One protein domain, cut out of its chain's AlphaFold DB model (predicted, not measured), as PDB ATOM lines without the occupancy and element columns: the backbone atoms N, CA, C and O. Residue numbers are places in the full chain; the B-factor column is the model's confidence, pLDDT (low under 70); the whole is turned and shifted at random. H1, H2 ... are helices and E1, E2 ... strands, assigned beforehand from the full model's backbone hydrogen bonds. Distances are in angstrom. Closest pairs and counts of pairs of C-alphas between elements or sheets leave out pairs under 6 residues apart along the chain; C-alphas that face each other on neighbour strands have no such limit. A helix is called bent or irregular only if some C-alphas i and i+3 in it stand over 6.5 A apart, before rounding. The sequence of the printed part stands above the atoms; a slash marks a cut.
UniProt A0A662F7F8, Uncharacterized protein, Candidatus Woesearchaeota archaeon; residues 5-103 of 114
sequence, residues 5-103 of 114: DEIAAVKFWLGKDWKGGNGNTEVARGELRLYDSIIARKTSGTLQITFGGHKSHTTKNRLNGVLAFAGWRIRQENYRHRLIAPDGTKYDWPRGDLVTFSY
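AT A GLANCE: This is residues 5 to 103 of the 114 residues of an uncharacterized protein of Candidatus Woesearchaeota archaeon (UniProt A0A662F7F8). A wall of five antiparallel strands, E1, E2, E3, E4 and E8, has helices H1 and H2 over one face, and a smaller sheet of three strands, E5, E6 and E7, stands at the far side of H2. H2 packs on both sheets, while H1 packs on the E1 and E2 part of the wall and on H2. The printed part has 99 residues with two named helices and eight named strands, in the order H1, E1, E2, E3, E4, H2, E5, E6, E7, E8; the sheets run E1 - E2 - E3 - E4 - E8 and E5 - E6 - E7, both antiparallel throughout, and the class is mixed, helices and strands. The whole is compact, with a radius of gyration of the C-alphas of 12.5 A, and spans 32 by 27 by 19 A.

IN THESE COORDINATES: The larger sheet holds E1, residues 25 to 28, E2, residues 31 to 34, E3, residues 37 to 43, E4, residues 46 to 49, and E8, residues 99 to 102. E3 is the longest strand, 17.2 A from C-alpha 37 at (-15.676, -12.845, -12.127) to C-alpha 43. E8 measures 10.4 A and ends at C-alpha 102, (-5.450, -1.556, -27.668). H1, residues 5 to 14, is 14.4 A long and begins at C-alpha 5, (-22.238, 1.401, -13.576). H2, residues 57 to 69, is 19.2 A long; it is neither bent nor irregular, but only just: C-alphas 66 and 69 are 6.1 A apart. The smaller sheet holds E5, residues 73 to 77, 12.9 A long, E6, residues 80 to 84, 12.7 A long, and E7, residues 90 to 93.

HOW THE PARTS SIT: E1 to E4 form a meander, each strand the antiparallel neighbour of the one before, in hairpins. Within hydrogen-bond range are N 26 and O 33 across E1 and E2, 3.1 A apart, N 34 and O 37 across E2 and E3, 2.8 A apart, and N 41 and O 48 across E3 and E4, 2.8 A apart. E8 is an edge strand beside E4, with N 49 and O 99 2.8 A apart. H1 and H2 are on the same face of this sheet, two layers with helices on one face. H1 has a height over the sheet of 8.9 A and lies over E2, along the strands at 6 degrees on the local plane; its closest C-alphas to E1 are those of Phe 12 and Val 27, 5.8 A. H2 has a height of 9.0 A and lies over E3 and, only just, E2, with 3 of its C-alphas falling there; its closest C-alphas to E3 are those of Ala 40 and Leu 63, 7.2 A. H2 touches H1 with residues 61 to 66 alone, at a steep tilt of 43 degrees, the same way; the closest C-alphas, of Ala 9 and Val 66, are 4.6 A apart. H2 is also on the smaller sheet, again two layers, with a height over that sheet of 7.4 A; it lies over E5, along the strands at 12 degrees on the local plane, and its closest C-alphas to E5 are those of Asn 64 and Arg 73, 5.5 A apart. E5, E6 and E7 form a second meander of hairpins, with N 75 and O 82 2.9 A apart and N 91 and O 83 2.8 A apart. H1 is apart from E5, E6 and E7. Every O i to N i+4 pair is within hydrogen-bond range in H1, and 8 of 9 are in H2.

THE WHOLE: The C-alphas farthest apart, those of Lys 16 and Asn 78, are 35.8 A from each other. The printed part has no cut and no long link. The links from H1 to E1, 10 residues, and from E4 to H2, 7 residues, are short; the other links are tight. The mean pLDDT of the printed part is 82.8, and it is under 70 at residue 55 and residues 94 to 97.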
ATOM      1  N   ASP A   5     -22.998   1.689 -12.344       81.94
ATOM      2  CA  ASP A   5     -22.238   1.401 -13.576       81.94
ATOM      3  C   ASP A   5     -21.191   2.481 -13.902       81.94
ATOM      4  O   ASP A   5     -20.042   2.152 -14.189       81.94
ATOM      5  N   GLU A   6     -21.562   3.757 -13.782       83.44
ATOM      6  CA  GLU A   6     -20.685   4.907 -14.038       83.44
ATOM      7  C   GLU A   6     -19.590   5.011 -12.974       83.44
ATOM      8  O   GLU A   6     -18.421   5.205 -13.296       83.44
ATOM      9  N   ILE A   7     -19.949   4.816 -11.700       86.75
ATOM     10  CA  ILE A   7     -18.994   4.872 -10.583       86.75
ATOM     11  C   ILE A   7     -17.930   3.784 -10.744       86.75
ATOM     12  O   ILE A   7     -16.739   4.067 -10.625       86.75
ATOM     13  N   ALA A   8     -18.346   2.553 -11.048       88.06
ATOM     14  CA  ALA A   8     -17.427   1.437 -11.241       88.06
ATOM     15  C   ALA A   8     -16.465   1.681 -12.407       88.06
ATOM     16  O   ALA A   8     -15.270   1.425 -12.280       88.06
ATOM     17  N   ALA A   9     -16.971   2.219 -13.519       88.75
ATOM     18  CA  ALA A   9     -16.146   2.558 -14.668       88.75
ATOM     19  C   ALA A   9     -15.111   3.641 -14.329       88.75
ATOM     20  O   ALA A   9     -13.927   3.454 -14.592       88.75
ATOM     21  N   VAL A  10     -15.526   4.729 -13.673       88.44
ATOM     22  CA  VAL A  10     -14.608   5.795 -13.238       88.44
ATOM     23  C   VAL A  10     -13.529   5.239 -12.310       88.44
ATOM     24  O   VAL A  10     -12.345   5.495 -12.510       88.44
ATOM     25  N   LYS A  11     -13.911   4.448 -11.302       90.00
ATOM     26  CA  LYS A  11     -12.963   3.845 -10.355       90.00
ATOM     27  C   LYS A  11     -11.979   2.904 -11.052       90.00
ATOM     28  O   LYS A  11     -10.784   2.982 -10.776       90.00
ATOM     29  N   PHE A  12     -12.456   2.096 -12.001       91.50
ATOM     30  CA  PHE A  12     -11.628   1.225 -12.839       91.50
ATOM     31  C   PHE A  12     -10.572   2.019 -13.619       91.50
ATOM     32  O   PHE A  12      -9.371   1.733 -13.529       91.50
ATOM     33  N   TRP A  13     -10.993   3.075 -14.315       88.00
ATOM     34  CA  TRP A  13     -10.085   3.915 -15.089       88.00
ATOM     35  C   TRP A  13      -9.079   4.658 -14.211       88.00
ATOM     36  O   TRP A  13      -7.883   4.622 -14.494       88.00
ATOM     37  N   LEU A  14      -9.520   5.187 -13.067       87.00
ATOM     38  CA  LEU A  14      -8.641   5.801 -12.068       87.00
ATOM     39  C   LEU A  14      -7.737   4.795 -11.336       87.00
ATOM     40  O   LEU A  14      -6.831   5.211 -10.621       87.00
ATOM     41  N   GLY A  15      -7.978   3.483 -11.467       85.75
ATOM     42  CA  GLY A  15      -7.251   2.453 -10.716       85.75
ATOM     43  C   GLY A  15      -7.456   2.559  -9.204       85.75
ATOM     44  O   GLY A  15      -6.574   2.176  -8.445       85.75
ATOM     45  N   LYS A  16      -8.590   3.122  -8.772       87.00
ATOM     46  CA  LYS A  16      -8.925   3.293  -7.357       87.00
ATOM     47  C   LYS A  16      -9.787   2.130  -6.902       87.00
ATOM     48  O   LYS A  16     -10.868   1.928  -7.458       87.00
ATOM     49  N   ASP A  17      -9.336   1.445  -5.859       89.75
ATOM     50  CA  ASP A  17     -10.098   0.365  -5.250       89.75
ATOM     51  C   ASP A  17     -11.477   0.863  -4.793       89.75
ATOM     52  O   ASP A  17     -11.635   1.975  -4.271       89.75
ATOM     53  N   TRP A  18     -12.504   0.062  -5.059       91.38
ATOM     54  CA  TRP A  18     -13.887   0.414  -4.767       91.38
ATOM     55  C   TRP A  18     -14.780  -0.823  -4.741       91.38
ATOM     56  O   TRP A  18     -14.674  -1.687  -5.604       91.38
ATOM     57  N   LYS A  19     -15.733  -0.868  -3.808       88.75
ATOM     58  CA  LYS A  19     -16.758  -1.913  -3.736       88.75
ATOM     59  C   LYS A  19     -18.142  -1.285  -3.862       88.75
ATOM     60  O   LYS A  19     -18.449  -0.297  -3.196       88.75
ATOM     61  N   GLY A  20     -18.976  -1.843  -4.732       83.06
ATOM     62  CA  GLY A  20     -20.362  -1.421  -4.894       83.06
ATOM     63  C   GLY A  20     -21.188  -1.729  -3.650       83.06
ATOM     64  O   GLY A  20     -20.967  -2.748  -3.001       83.06
ATOM     65  N   GLY A  21     -22.176  -0.879  -3.345       73.19
ATOM     66  CA  GLY A  21     -23.002  -1.001  -2.132       73.19
ATOM     67  C   GLY A  21     -23.715  -2.351  -1.968       73.19
ATOM     68  O   GLY A  21     -23.953  -2.774  -0.846       73.19
ATOM     69  N   ASN A  22     -23.968  -3.071  -3.068       70.56
ATOM     70  CA  ASN A  22     -24.593  -4.400  -3.053       70.56
ATOM     71  C   ASN A  22     -23.574  -5.558  -3.056       70.56
ATOM     72  O   ASN A  22     -23.955  -6.697  -3.297       70.56
ATOM     73  N   GLY A  23     -22.274  -5.285  -2.899       71.88
ATOM     74  CA  GLY A  23     -21.201  -6.289  -2.832       71.88
ATOM     75  C   GLY A  23     -20.850  -6.992  -4.150       71.88
ATOM     76  O   GLY A  23     -19.746  -7.505  -4.279       71.88
ATOM     77  N   ASN A  24     -21.734  -6.957  -5.147       85.19
ATOM     78  CA  ASN A  24     -21.585  -7.711  -6.396       85.19
ATOM     79  C   ASN A  24     -20.615  -7.090  -7.406       85.19
ATOM     80  O   ASN A  24     -20.343  -7.718  -8.422       85.19
ATOM     81  N   THR A  25     -20.151  -5.856  -7.197       88.81
ATOM     82  CA  THR A  25     -19.197  -5.185  -8.091       88.81
ATOM     83  C   THR A  25     -18.011  -4.693  -7.288       88.81
ATOM     84  O   THR A  25     -18.191  -4.062  -6.249       88.81
ATOM     85  N   GLU A  26     -16.817  -4.932  -7.804       92.31
ATOM     86  CA  GLU A  26     -15.571  -4.520  -7.175       92.31
ATOM     87  C   GLU A  26     -14.603  -4.013  -8.240       92.31
ATOM     88  O   GLU A  26     -14.511  -4.572  -9.330       92.31
ATOM     89  N   VAL A  27     -13.889  -2.941  -7.923       92.31
ATOM     90  CA  VAL A  27     -12.668  -2.540  -8.603       92.31
ATOM     91  C   VAL A  27     -11.531  -2.812  -7.639       92.31
ATOM     92  O   VAL A  27     -11.524  -2.256  -6.544       92.31
ATOM     93  N   ALA A  28     -10.593  -3.656  -8.043       90.31
ATOM     94  CA  ALA A  28      -9.402  -3.953  -7.262       90.31
ATOM     95  C   ALA A  28      -8.250  -4.295  -8.203       90.31
ATOM     96  O   ALA A  28      -8.449  -5.002  -9.191       90.31
ATOM     97  N   ARG A  29      -7.037  -3.814  -7.906       87.06
ATOM     98  CA  ARG A  29      -5.808  -4.200  -8.642       87.06
ATOM     99  C   ARG A  29      -5.886  -3.970 -10.167       87.06
ATOM    100  O   ARG A  29      -5.321  -4.734 -10.943       87.06
ATOM    101  N   GLY A  30      -6.601  -2.931 -10.609       87.12
ATOM    102  CA  GLY A  30      -6.795  -2.637 -12.040       87.12
ATOM    103  C   GLY A  30      -7.795  -3.557 -12.758       87.12
ATOM    104  O   GLY A  30      -7.863  -3.559 -13.988       87.12
ATOM    105  N   GLU A  31      -8.579  -4.322 -12.003       93.06
ATOM    106  CA  GLU A  31      -9.631  -5.202 -12.500       93.06
ATOM    107  C   GLU A  31     -10.995  -4.666 -12.082       93.06
ATOM    108  O   GLU A  31     -11.169  -4.202 -10.958       93.06
ATOM    109  N   LEU A  32     -11.975  -4.768 -12.976       92.38
ATOM    110  CA  LEU A  32     -13.387  -4.659 -12.648       92.38
ATOM    111  C   LEU A  32     -13.966  -6.069 -12.565       92.38
ATOM    112  O   LEU A  32     -13.904  -6.833 -13.532       92.38
ATOM    113  N   ARG A  33     -14.558  -6.390 -11.419       91.56
ATOM    114  CA  ARG A  33     -15.165  -7.682 -11.105       91.56
ATOM    115  C   ARG A  33     -16.669  -7.553 -10.909       91.56
ATOM    116  O   ARG A  33     -17.159  -6.550 -10.386       91.56
ATOM    117  N   LEU A  34     -17.394  -8.586 -11.322       88.25
ATOM    118  CA  LEU A  34     -18.823  -8.763 -11.099       88.25
ATOM    119  C   LEU A  34     -19.073 -10.196 -10.609       88.25
ATOM    120  O   LEU A  34     -18.744 -11.133 -11.331       88.25
ATOM    121  N   TYR A  35     -19.655 -10.365  -9.418       86.06
ATOM    122  CA  TYR A  35     -19.838 -11.678  -8.767       86.06
ATOM    123  C   TYR A  35     -18.545 -12.518  -8.758       86.06
ATOM    124  O   TYR A  35     -18.539 -13.650  -9.229       86.06
ATOM    125  N   ASP A  36     -17.433 -11.915  -8.327       84.06
ATOM    126  CA  ASP A  36     -16.079 -12.504  -8.303       84.06
ATOM    127  C   ASP A  36     -15.464 -12.870  -9.670       84.06
ATOM    128  O   ASP A  36     -14.278 -13.191  -9.751       84.06
ATOM    129  N   SER A  37     -16.207 -12.721 -10.770       87.56
ATOM    130  CA  SER A  37     -15.676 -12.845 -12.127       87.56
ATOM    131  C   SER A  37     -15.057 -11.531 -12.590       87.56
ATOM    132  O   SER A  37     -15.703 -10.483 -12.552       87.56
ATOM    133  N   ILE A  38     -13.836 -11.574 -13.121       90.19
ATOM    134  CA  ILE A  38     -13.252 -10.432 -13.839       90.19
ATOM    135  C   ILE A  38     -14.072 -10.197 -15.105       90.19
ATOM    136  O   ILE A  38     -14.295 -11.128 -15.875       90.19
ATOM    137  N   ILE A  39     -14.503  -8.956 -15.322       90.81
ATOM    138  CA  ILE A  39     -15.200  -8.535 -16.543       90.81
ATOM    139  C   ILE A  39     -14.390  -7.513 -17.340       90.81
ATOM    140  O   ILE A  39     -14.511  -7.471 -18.559       90.81
ATOM    141  N   ALA A  40     -13.514  -6.737 -16.694       91.88
ATOM    142  CA  ALA A  40     -12.536  -5.908 -17.389       91.88
ATOM    143  C   ALA A  40     -11.198  -5.879 -16.642       91.88
ATOM    144  O   ALA A  40     -11.173  -5.876 -15.413       91.88
ATOM    145  N   ARG A  41     -10.087  -5.825 -17.374       92.12
ATOM    146  CA  ARG A  41      -8.733  -5.661 -16.833       92.12
ATOM    147  C   ARG A  41      -7.956  -4.708 -17.728       92.12
ATOM    148  O   ARG A  41      -7.937  -4.892 -18.944       92.12
ATOM    149  N   LYS A  42      -7.297  -3.719 -17.124       87.69
ATOM    150  CA  LYS A  42      -6.354  -2.852 -17.835       87.69
ATOM    151  C   LYS A  42      -4.924  -3.340 -17.629       87.69
ATOM    152  O   LYS A  42      -4.509  -3.618 -16.505       87.69
ATOM    153  N   THR A  43      -4.173  -3.424 -18.714       81.88
ATOM    154  CA  THR A  43      -2.716  -3.595 -18.729       81.88
ATOM    155  C   THR A  43      -2.117  -2.479 -19.582       81.88
ATOM    156  O   THR A  43      -2.860  -1.771 -20.257       81.88
ATOM    157  N   SER A  44      -0.799  -2.261 -19.517       78.12
ATOM    158  CA  SER A  44      -0.143  -1.116 -20.174       78.12
ATOM    159  C   SER A  44      -0.506  -1.030 -21.670       78.12
ATOM    160  O   SER A  44      -0.025  -1.823 -22.474       78.12
ATOM    161  N   GLY A  45      -1.416  -0.108 -22.017       78.44
ATOM    162  CA  GLY A  45      -1.917   0.130 -23.379       78.44
ATOM    163  C   GLY A  45      -3.007  -0.819 -23.901       78.44
ATOM    164  O   GLY A  45      -3.444  -0.658 -25.042       78.44
ATOM    165  N   THR A  46      -3.475  -1.798 -23.120       85.25
ATOM    166  CA  THR A  46      -4.487  -2.769 -23.583       85.25
ATOM    167  C   THR A  46      -5.596  -3.000 -22.568       85.25
ATOM    168  O   THR A  46      -5.354  -3.161 -21.371       85.25
ATOM    169  N   LEU A  47      -6.829  -3.066 -23.064       88.44
ATOM    170  CA  LEU A  47      -8.025  -3.322 -22.279       88.44
ATOM    171  C   LEU A  47      -8.529  -4.710 -22.652       88.44
ATOM    172  O   LEU A  47      -8.805  -5.005 -23.815       88.44
ATOM    173  N   GLN A  48      -8.626  -5.566 -21.645       89.50
ATOM    174  CA  GLN A  48      -9.224  -6.884 -21.758       89.50
ATOM    175  C   GLN A  48     -10.632  -6.818 -21.190       89.50
ATOM    176  O   GLN A  48     -10.823  -6.310 -20.084       89.50
ATOM    177  N   ILE A  49     -11.612  -7.343 -21.916       89.06
ATOM    178  CA  ILE A  49     -12.990  -7.470 -21.450       89.06
ATOM    179  C   ILE A  49     -13.508  -8.891 -21.652       89.06
ATOM    180  O   ILE A  49     -13.149  -9.587 -22.599       89.06
ATOM    181  N   THR A  50     -14.386  -9.322 -20.758       87.69
ATOM    182  CA  THR A  50     -15.129 -10.577 -20.861       87.69
ATOM    183  C   THR A  50     -16.490 -10.420 -20.198       87.69
ATOM    184  O   THR A  50     -16.680  -9.597 -19.305       87.69
ATOM    185  N   PHE A  51     -17.462 -11.228 -20.615       82.06
ATOM    186  CA  PHE A  51     -18.710 -11.355 -19.865       82.06
ATOM    187  C   PHE A  51     -18.533 -12.159 -18.569       82.06
ATOM    188  O   PHE A  51     -19.456 -12.190 -17.760       82.06
ATOM    189  N   GLY A  52     -17.386 -12.821 -18.361       75.00
ATOM    190  CA  GLY A  52     -17.077 -13.534 -17.115       75.00
ATOM    191  C   GLY A  52     -18.071 -14.654 -16.788       75.00
ATOM    192  O   GLY A  52     -18.338 -14.909 -15.618       75.00
ATOM    193  N   GLY A  53     -18.687 -15.255 -17.816       71.88
ATOM    194  CA  GLY A  53     -19.777 -16.234 -17.689       71.88
ATOM    195  C   GLY A  53     -21.176 -15.625 -17.509       71.88
ATOM    196  O   GLY A  53     -22.177 -16.325 -17.644       71.88
ATOM    197  N   HIS A  54     -21.279 -14.310 -17.303       70.12
ATOM    198  CA  HIS A  54     -22.522 -13.616 -16.975       70.12
ATOM    199  C   HIS A  54     -23.104 -12.900 -18.198       70.12
ATOM    200  O   HIS A  54     -22.733 -11.769 -18.516       70.12
ATOM    201  N   LYS A  55     -24.082 -13.516 -18.870       65.94
ATOM    202  CA  LYS A  55     -24.838 -12.894 -19.982       65.94
ATOM    203  C   LYS A  55     -26.012 -12.050 -19.475       65.94
ATOM    204  O   LYS A  55     -27.132 -12.169 -19.962       65.94
ATOM    205  N   SER A  56     -25.762 -11.222 -18.463       74.31
ATOM    206  CA  SER A  56     -26.780 -10.357 -17.866       74.31
ATOM    207  C   SER A  56     -26.751  -8.952 -18.469       74.31
ATOM    208  O   SER A  56     -25.711  -8.465 -18.928       74.31
ATOM    209  N   HIS A  57     -27.891  -8.260 -18.414       78.75
ATOM    210  CA  HIS A  57     -27.963  -6.843 -18.780       78.75
ATOM    211  C   HIS A  57     -27.027  -5.990 -17.904       78.75
ATOM    212  O   HIS A  57     -26.446  -5.020 -18.386       78.75
ATOM    213  N   THR A  58     -26.822  -6.400 -16.648       80.94
ATOM    214  CA  THR A  58     -25.900  -5.771 -15.697       80.94
ATOM    215  C   THR A  58     -24.461  -5.829 -16.193       80.94
ATOM    216  O   THR A  58     -23.817  -4.789 -16.280       80.94
ATOM    217  N   THR A  59     -23.963  -7.003 -16.592       83.88
ATOM    218  CA  THR A  59     -22.595  -7.158 -17.114       83.88
ATOM    219  C   THR A  59     -22.363  -6.262 -18.325       83.88
ATOM    220  O   THR A  59     -21.378  -5.531 -18.384       83.88
ATOM    221  N   LYS A  60     -23.314  -6.249 -19.266       84.50
ATOM    222  CA  LYS A  60     -23.257  -5.381 -20.446       84.50
ATOM    223  C   LYS A  60     -23.205  -3.898 -20.065       84.50
ATOM    224  O   LYS A  60     -22.397  -3.166 -20.624       84.50
ATOM    225  N   ASN A  61     -24.041  -3.446 -19.131       86.44
ATOM    226  CA  ASN A  61     -24.062  -2.043 -18.708       86.44
ATOM    227  C   ASN A  61     -22.753  -1.629 -18.024       86.44
ATOM    228  O   ASN A  61     -22.242  -0.547 -18.297       86.44
ATOM    229  N   ARG A  62     -22.172  -2.513 -17.206       86.44
ATOM    230  CA  ARG A  62     -20.861  -2.312 -16.566       86.44
ATOM    231  C   ARG A  62     -19.752  -2.156 -17.592       86.44
ATOM    232  O   ARG A  62     -18.995  -1.191 -17.539       86.44
ATOM    233  N   LEU A  63     -19.695  -3.092 -18.537       88.19
ATOM    234  CA  LEU A  63     -18.731  -3.055 -19.627       88.19
ATOM    235  C   LEU A  63     -18.920  -1.802 -20.476       88.19
ATOM    236  O   LEU A  63     -17.946  -1.123 -20.754       88.19
ATOM    237  N   ASN A  64     -20.155  -1.431 -20.821       88.62
ATOM    238  CA  ASN A  64     -20.425  -0.191 -21.548       88.62
ATOM    239  C   ASN A  64     -19.990   1.059 -20.781       88.62
ATOM    240  O   ASN A  64     -19.493   1.988 -21.407       88.62
ATOM    241  N   GLY A  65     -20.123   1.071 -19.452       88.56
ATOM    242  CA  GLY A  65     -19.572   2.134 -18.616       88.56
ATOM    243  C   GLY A  65     -18.062   2.269 -18.797       88.56
ATOM    244  O   GLY A  65     -17.572   3.369 -19.018       88.56
ATOM    245  N   VAL A  66     -17.324   1.153 -18.762       89.06
ATOM    246  CA  VAL A  66     -15.868   1.140 -18.990       89.06
ATOM    247  C   VAL A  66     -15.530   1.559 -20.422       89.06
ATOM    248  O   VAL A  66     -14.695   2.436 -20.626       89.06
ATOM    249  N   LEU A  67     -16.186   0.955 -21.409       87.81
ATOM    250  CA  LEU A  67     -15.890   1.139 -22.828       87.81
ATOM    251  C   LEU A  67     -16.164   2.558 -23.324       87.81
ATOM    252  O   LEU A  67     -15.450   3.024 -24.209       87.81
ATOM    253  N   ALA A  68     -17.140   3.255 -22.733       85.31
ATOM    254  CA  ALA A  68     -17.481   4.623 -23.104       85.31
ATOM    255  C   ALA A  68     -16.277   5.576 -23.019       85.31
ATOM    256  O   ALA A  68     -16.114   6.425 -23.891       85.31
ATOM    257  N   PHE A  69     -15.391   5.391 -22.033       81.12
ATOM    258  CA  PHE A  69     -14.170   6.195 -21.889       81.12
ATOM    259  C   PHE A  69     -13.124   5.914 -22.973       81.12
ATOM    260  O   PHE A  69     -12.320   6.784 -23.284       81.12
ATOM    261  N   ALA A  70     -13.143   4.719 -23.566       80.31
ATOM    262  CA  ALA A  70     -12.265   4.351 -24.675       80.31
ATOM    263  C   ALA A  70     -12.901   4.631 -26.054       80.31
ATOM    264  O   ALA A  70     -12.288   4.342 -27.079       80.31
ATOM    265  N   GLY A  71     -14.140   5.141 -26.104       80.06
ATOM    266  CA  GLY A  71     -14.907   5.328 -27.344       80.06
ATOM    267  C   GLY A  71     -15.519   4.042 -27.916       80.06
ATOM    268  O   GLY A  71     -16.061   4.051 -29.021       80.06
ATOM    269  N   TRP A  72     -15.456   2.934 -27.177       86.25
ATOM    270  CA  TRP A  72     -16.026   1.645 -27.568       86.25
ATOM    271  C   TRP A  72     -17.433   1.465 -26.982       86.25
ATOM    272  O   TRP A  72     -17.818   2.113 -26.007       86.25
ATOM    273  N   ARG A  73     -18.219   0.535 -27.535       88.38
ATOM    274  CA  ARG A  73     -19.496   0.105 -26.930       88.38
ATOM    275  C   ARG A  73     -19.908  -1.300 -27.349       88.38
ATOM    276  O   ARG A  73     -19.601  -1.748 -28.447       88.38
ATOM    277  N   ILE A  74     -20.697  -1.958 -26.511       87.25
ATOM    278  CA  ILE A  74     -21.356  -3.236 -26.773       87.25
ATOM    279  C   ILE A  74     -22.837  -2.995 -27.060       87.25
ATOM    280  O   ILE A  74     -23.553  -2.357 -26.277       87.25
ATOM    281  N   ARG A  75     -23.326  -3.589 -28.149       86.06
ATOM    282  CA  ARG A  75     -24.757  -3.755 -28.427       86.06
ATOM    283  C   ARG A  75     -25.147  -5.224 -28.383       86.06
ATOM    284  O   ARG A  75     -24.336  -6.099 -28.661       86.06
ATOM    285  N   GLN A  76     -26.396  -5.478 -28.011       78.25
ATOM    286  CA  GLN A  76     -26.991  -6.806 -28.069       78.25
ATOM    287  C   GLN A  76     -28.008  -6.815 -29.210       78.25
ATOM    288  O   GLN A  76     -28.980  -6.069 -29.163       78.25
ATOM    289  N   GLU A  77     -27.771  -7.639 -30.224       76.00
ATOM    290  CA  GLU A  77     -28.613  -7.776 -31.415       76.00
ATOM    291  C   GLU A  77     -28.853  -9.274 -31.648       76.00
ATOM    292  O   GLU A  77     -27.898 -10.046 -31.702       76.00
ATOM    293  N   ASN A  78     -30.114  -9.714 -31.734       73.75
ATOM    294  CA  ASN A  78     -30.480 -11.123 -31.974       73.75
ATOM    295  C   ASN A  78     -29.751 -12.127 -31.052       73.75
ATOM    296  O   ASN A  78     -29.185 -13.116 -31.515       73.75
ATOM    297  N   TYR A  79     -29.728 -11.855 -29.741       70.62
ATOM    298  CA  TYR A  79     -29.023 -12.659 -28.723       70.62
ATOM    299  C   TYR A  79     -27.494 -12.749 -28.889       70.62
ATOM    300  O   TYR A  79     -26.843 -13.541 -28.203       70.62
ATOM    301  N   ARG A  80     -26.903 -11.931 -29.764       74.06
ATOM    302  CA  ARG A  80     -25.455 -11.806 -29.948       74.06
ATOM    303  C   ARG A  80     -24.979 -10.475 -29.394       74.06
ATOM    304  O   ARG A  80     -25.654  -9.456 -29.535       74.06
ATOM    305  N   HIS A  81     -23.815 -10.490 -28.757       78.25
ATOM    306  CA  HIS A  81     -23.129  -9.266 -28.382       78.25
ATOM    307  C   HIS A  81     -22.209  -8.848 -29.523       78.25
ATOM    308  O   HIS A  81     -21.518  -9.672 -30.118       78.25
ATOM    309  N   ARG A  82     -22.231  -7.559 -29.831       84.25
ATOM    310  CA  ARG A  82     -21.421  -6.947 -30.871       84.25
ATOM    311  C   ARG A  82     -20.650  -5.799 -30.261       84.25
ATOM    312  O   ARG A  82     -21.252  -4.891 -29.683       84.25
ATOM    313  N   LEU A  83     -19.335  -5.866 -30.383       85.31
ATOM    314  CA  LEU A  83     -18.437  -4.804 -29.975       85.31
ATOM    315  C   LEU A  83     -18.300  -3.816 -31.137       85.31
ATOM    316  O   LEU A  83     -18.187  -4.210 -32.296       85.31
ATOM    317  N   ILE A  84     -18.375  -2.528 -30.832       86.81
ATOM    318  CA  ILE A  84     -18.317  -1.439 -31.803       86.81
ATOM    319  C   ILE A  84     -17.143  -0.550 -31.409       86.81
ATOM    320  O   ILE A  84     -17.120  -0.040 -30.284       86.81
ATOM    321  N   ALA A  85     -16.193  -0.403 -32.326       84.44
ATOM    322  CA  ALA A  85     -15.019   0.445 -32.180       84.44
ATOM    323  C   ALA A  85     -15.341   1.935 -32.410       84.44
ATOM    324  O   ALA A  85     -16.407   2.253 -32.953       84.44
ATOM    325  N   PRO A  86     -14.432   2.853 -32.022       81.62
ATOM    326  CA  PRO A  86     -14.618   4.296 -32.202       81.62
ATOM    327  C   PRO A  86     -14.826   4.724 -33.662       81.62
ATOM    328  O   PRO A  86     -15.575   5.659 -33.929       81.62
ATOM    329  N   ASP A  87     -14.207   4.017 -34.610       83.19
ATOM    330  CA  ASP A  87     -14.349   4.218 -36.060       83.19
ATOM    331  C   ASP A  87     -15.664   3.648 -36.637       83.19
ATOM    332  O   ASP A  87     -15.945   3.787 -37.824       83.19
ATOM    333  N   GLY A  88     -16.486   3.000 -35.804       83.88
ATOM    334  CA  GLY A  88     -17.725   2.343 -36.210       83.88
ATOM    335  C   GLY A  88     -17.558   0.889 -36.660       83.88
ATOM    336  O   GLY A  88     -18.577   0.229 -36.908       83.88
ATOM    337  N   THR A  89     -16.330   0.362 -36.713       84.19
ATOM    338  CA  THR A  89     -16.058  -1.040 -37.050       84.19
ATOM    339  C   THR A  89     -16.748  -1.966 -36.051       84.19
ATOM    340  O   THR A  89     -16.733  -1.749 -34.835       84.19
ATOM    341  N   LYS A  90     -17.404  -3.006 -36.574       86.50
ATOM    342  CA  LYS A  90     -18.195  -3.963 -35.797       86.50
ATOM    343  C   LYS A  90     -17.451  -5.286 -35.696       86.50
ATOM    344  O   LYS A  90     -17.137  -5.896 -36.711       86.50
ATOM    345  N   TYR A  91     -17.269  -5.752 -34.470       80.94
ATOM    346  CA  TYR A  91     -16.710  -7.058 -34.160       80.94
ATOM    347  C   TYR A  91     -17.819  -7.916 -33.565       80.94
ATOM    348  O   TYR A  91     -18.389  -7.594 -32.514       80.94
ATOM    349  N   ASP A  92     -18.159  -8.996 -34.260       76.88
ATOM    350  CA  ASP A  92     -19.033 -10.006 -33.685       76.88
ATOM    351  C   ASP A  92     -18.266 -10.691 -32.554       76.88
ATOM    352  O   ASP A  92     -17.171 -11.212 -32.755       76.88
ATOM    353  N   TRP A  93     -18.830 -10.642 -31.347       71.81
ATOM    354  CA  TRP A  93     -18.206 -11.210 -30.165       71.81
ATOM    355  C   TRP A  93     -18.828 -12.587 -29.889       71.81
ATOM    356  O   TRP A  93     -19.950 -12.662 -29.364       71.81
ATOM    357  N   PRO A  94     -18.150 -13.690 -30.264       58.19
ATOM    358  CA  PRO A  94     -18.605 -15.025 -29.920       58.19
ATOM    359  C   PRO A  94     -18.653 -15.224 -28.397       58.19
ATOM    360  O   PRO A  94     -18.039 -14.526 -27.594       58.19
ATOM    361  N   ARG A  95     -19.553 -16.117 -27.995       57.66
ATOM    362  CA  ARG A  95     -20.167 -16.205 -26.666       57.66
ATOM    363  C   ARG A  95     -19.156 -16.288 -25.509       57.66
ATOM    364  O   ARG A  95     -18.819 -17.380 -25.082       57.66
ATOM    365  N   GLY A  96     -18.879 -15.154 -24.867       58.50
ATOM    366  CA  GLY A  96     -18.197 -15.120 -23.565       58.50
ATOM    367  C   GLY A  96     -16.673 -15.168 -23.635       58.50
ATOM    368  O   GLY A  96     -16.036 -15.202 -22.584       58.50
ATOM    369  N   ASP A  97     -16.106 -15.113 -24.839       69.19
ATOM    370  CA  ASP A  97     -14.661 -15.124 -25.033       69.19
ATOM    371  C   ASP A  97     -14.016 -13.852 -24.476       69.19
ATOM    372  O   ASP A  97     -14.642 -12.792 -24.405       69.19
ATOM    373  N   LEU A  98     -12.761 -13.955 -24.054       75.75
ATOM    374  CA  LEU A  98     -11.953 -12.795 -23.700       75.75
ATOM    375  C   LEU A  98     -11.653 -11.998 -24.975       75.75
ATOM    376  O   LEU A  98     -11.110 -12.543 -25.933       75.75
ATOM    377  N   VAL A  99     -11.959 -10.704 -24.973       79.56
ATOM    378  CA  VAL A  99     -11.584  -9.792 -26.058       79.56
ATOM    379  C   VAL A  99     -10.552  -8.816 -25.528       79.56
ATOM    380  O   VAL A  99     -10.746  -8.202 -24.483       79.56
ATOM    381  N   THR A 100      -9.450  -8.684 -26.258       81.31
ATOM    382  CA  THR A 100      -8.382  -7.727 -25.962       81.31
ATOM    383  C   THR A 100      -8.301  -6.726 -27.099       81.31
ATOM    384  O   THR A 100      -8.284  -7.122 -28.262       81.31
ATOM    385  N   PHE A 101      -8.229  -5.444 -26.773       76.19
ATOM    386  CA  PHE A 101      -7.954  -4.397 -27.748       76.19
ATOM    387  C   PHE A 101      -7.032  -3.343 -27.149       76.19
ATOM    388  O   PHE A 101      -7.005  -3.110 -25.936       76.19
ATOM    389  N   SER A 102      -6.260  -2.712 -28.025       73.44
ATOM    390  CA  SER A 102      -5.450  -1.556 -27.668       73.44
ATOM    391  C   SER A 102      -6.358  -0.358 -27.415       73.44
ATOM    392  O   SER A 102      -7.347  -0.152 -28.124       73.44
ATOM    393  N   TYR A 103      -6.022   0.439 -26.411       72.62
ATOM    394  CA  TYR A 103      -6.714   1.689 -26.136       72.62
ATOM    395  C   TYR A 103      -5.686   2.779 -25.841       72.62
ATOM    396  O   TYR A 103      -4.614   2.516 -25.299       72.62
TER     397      TYR A 103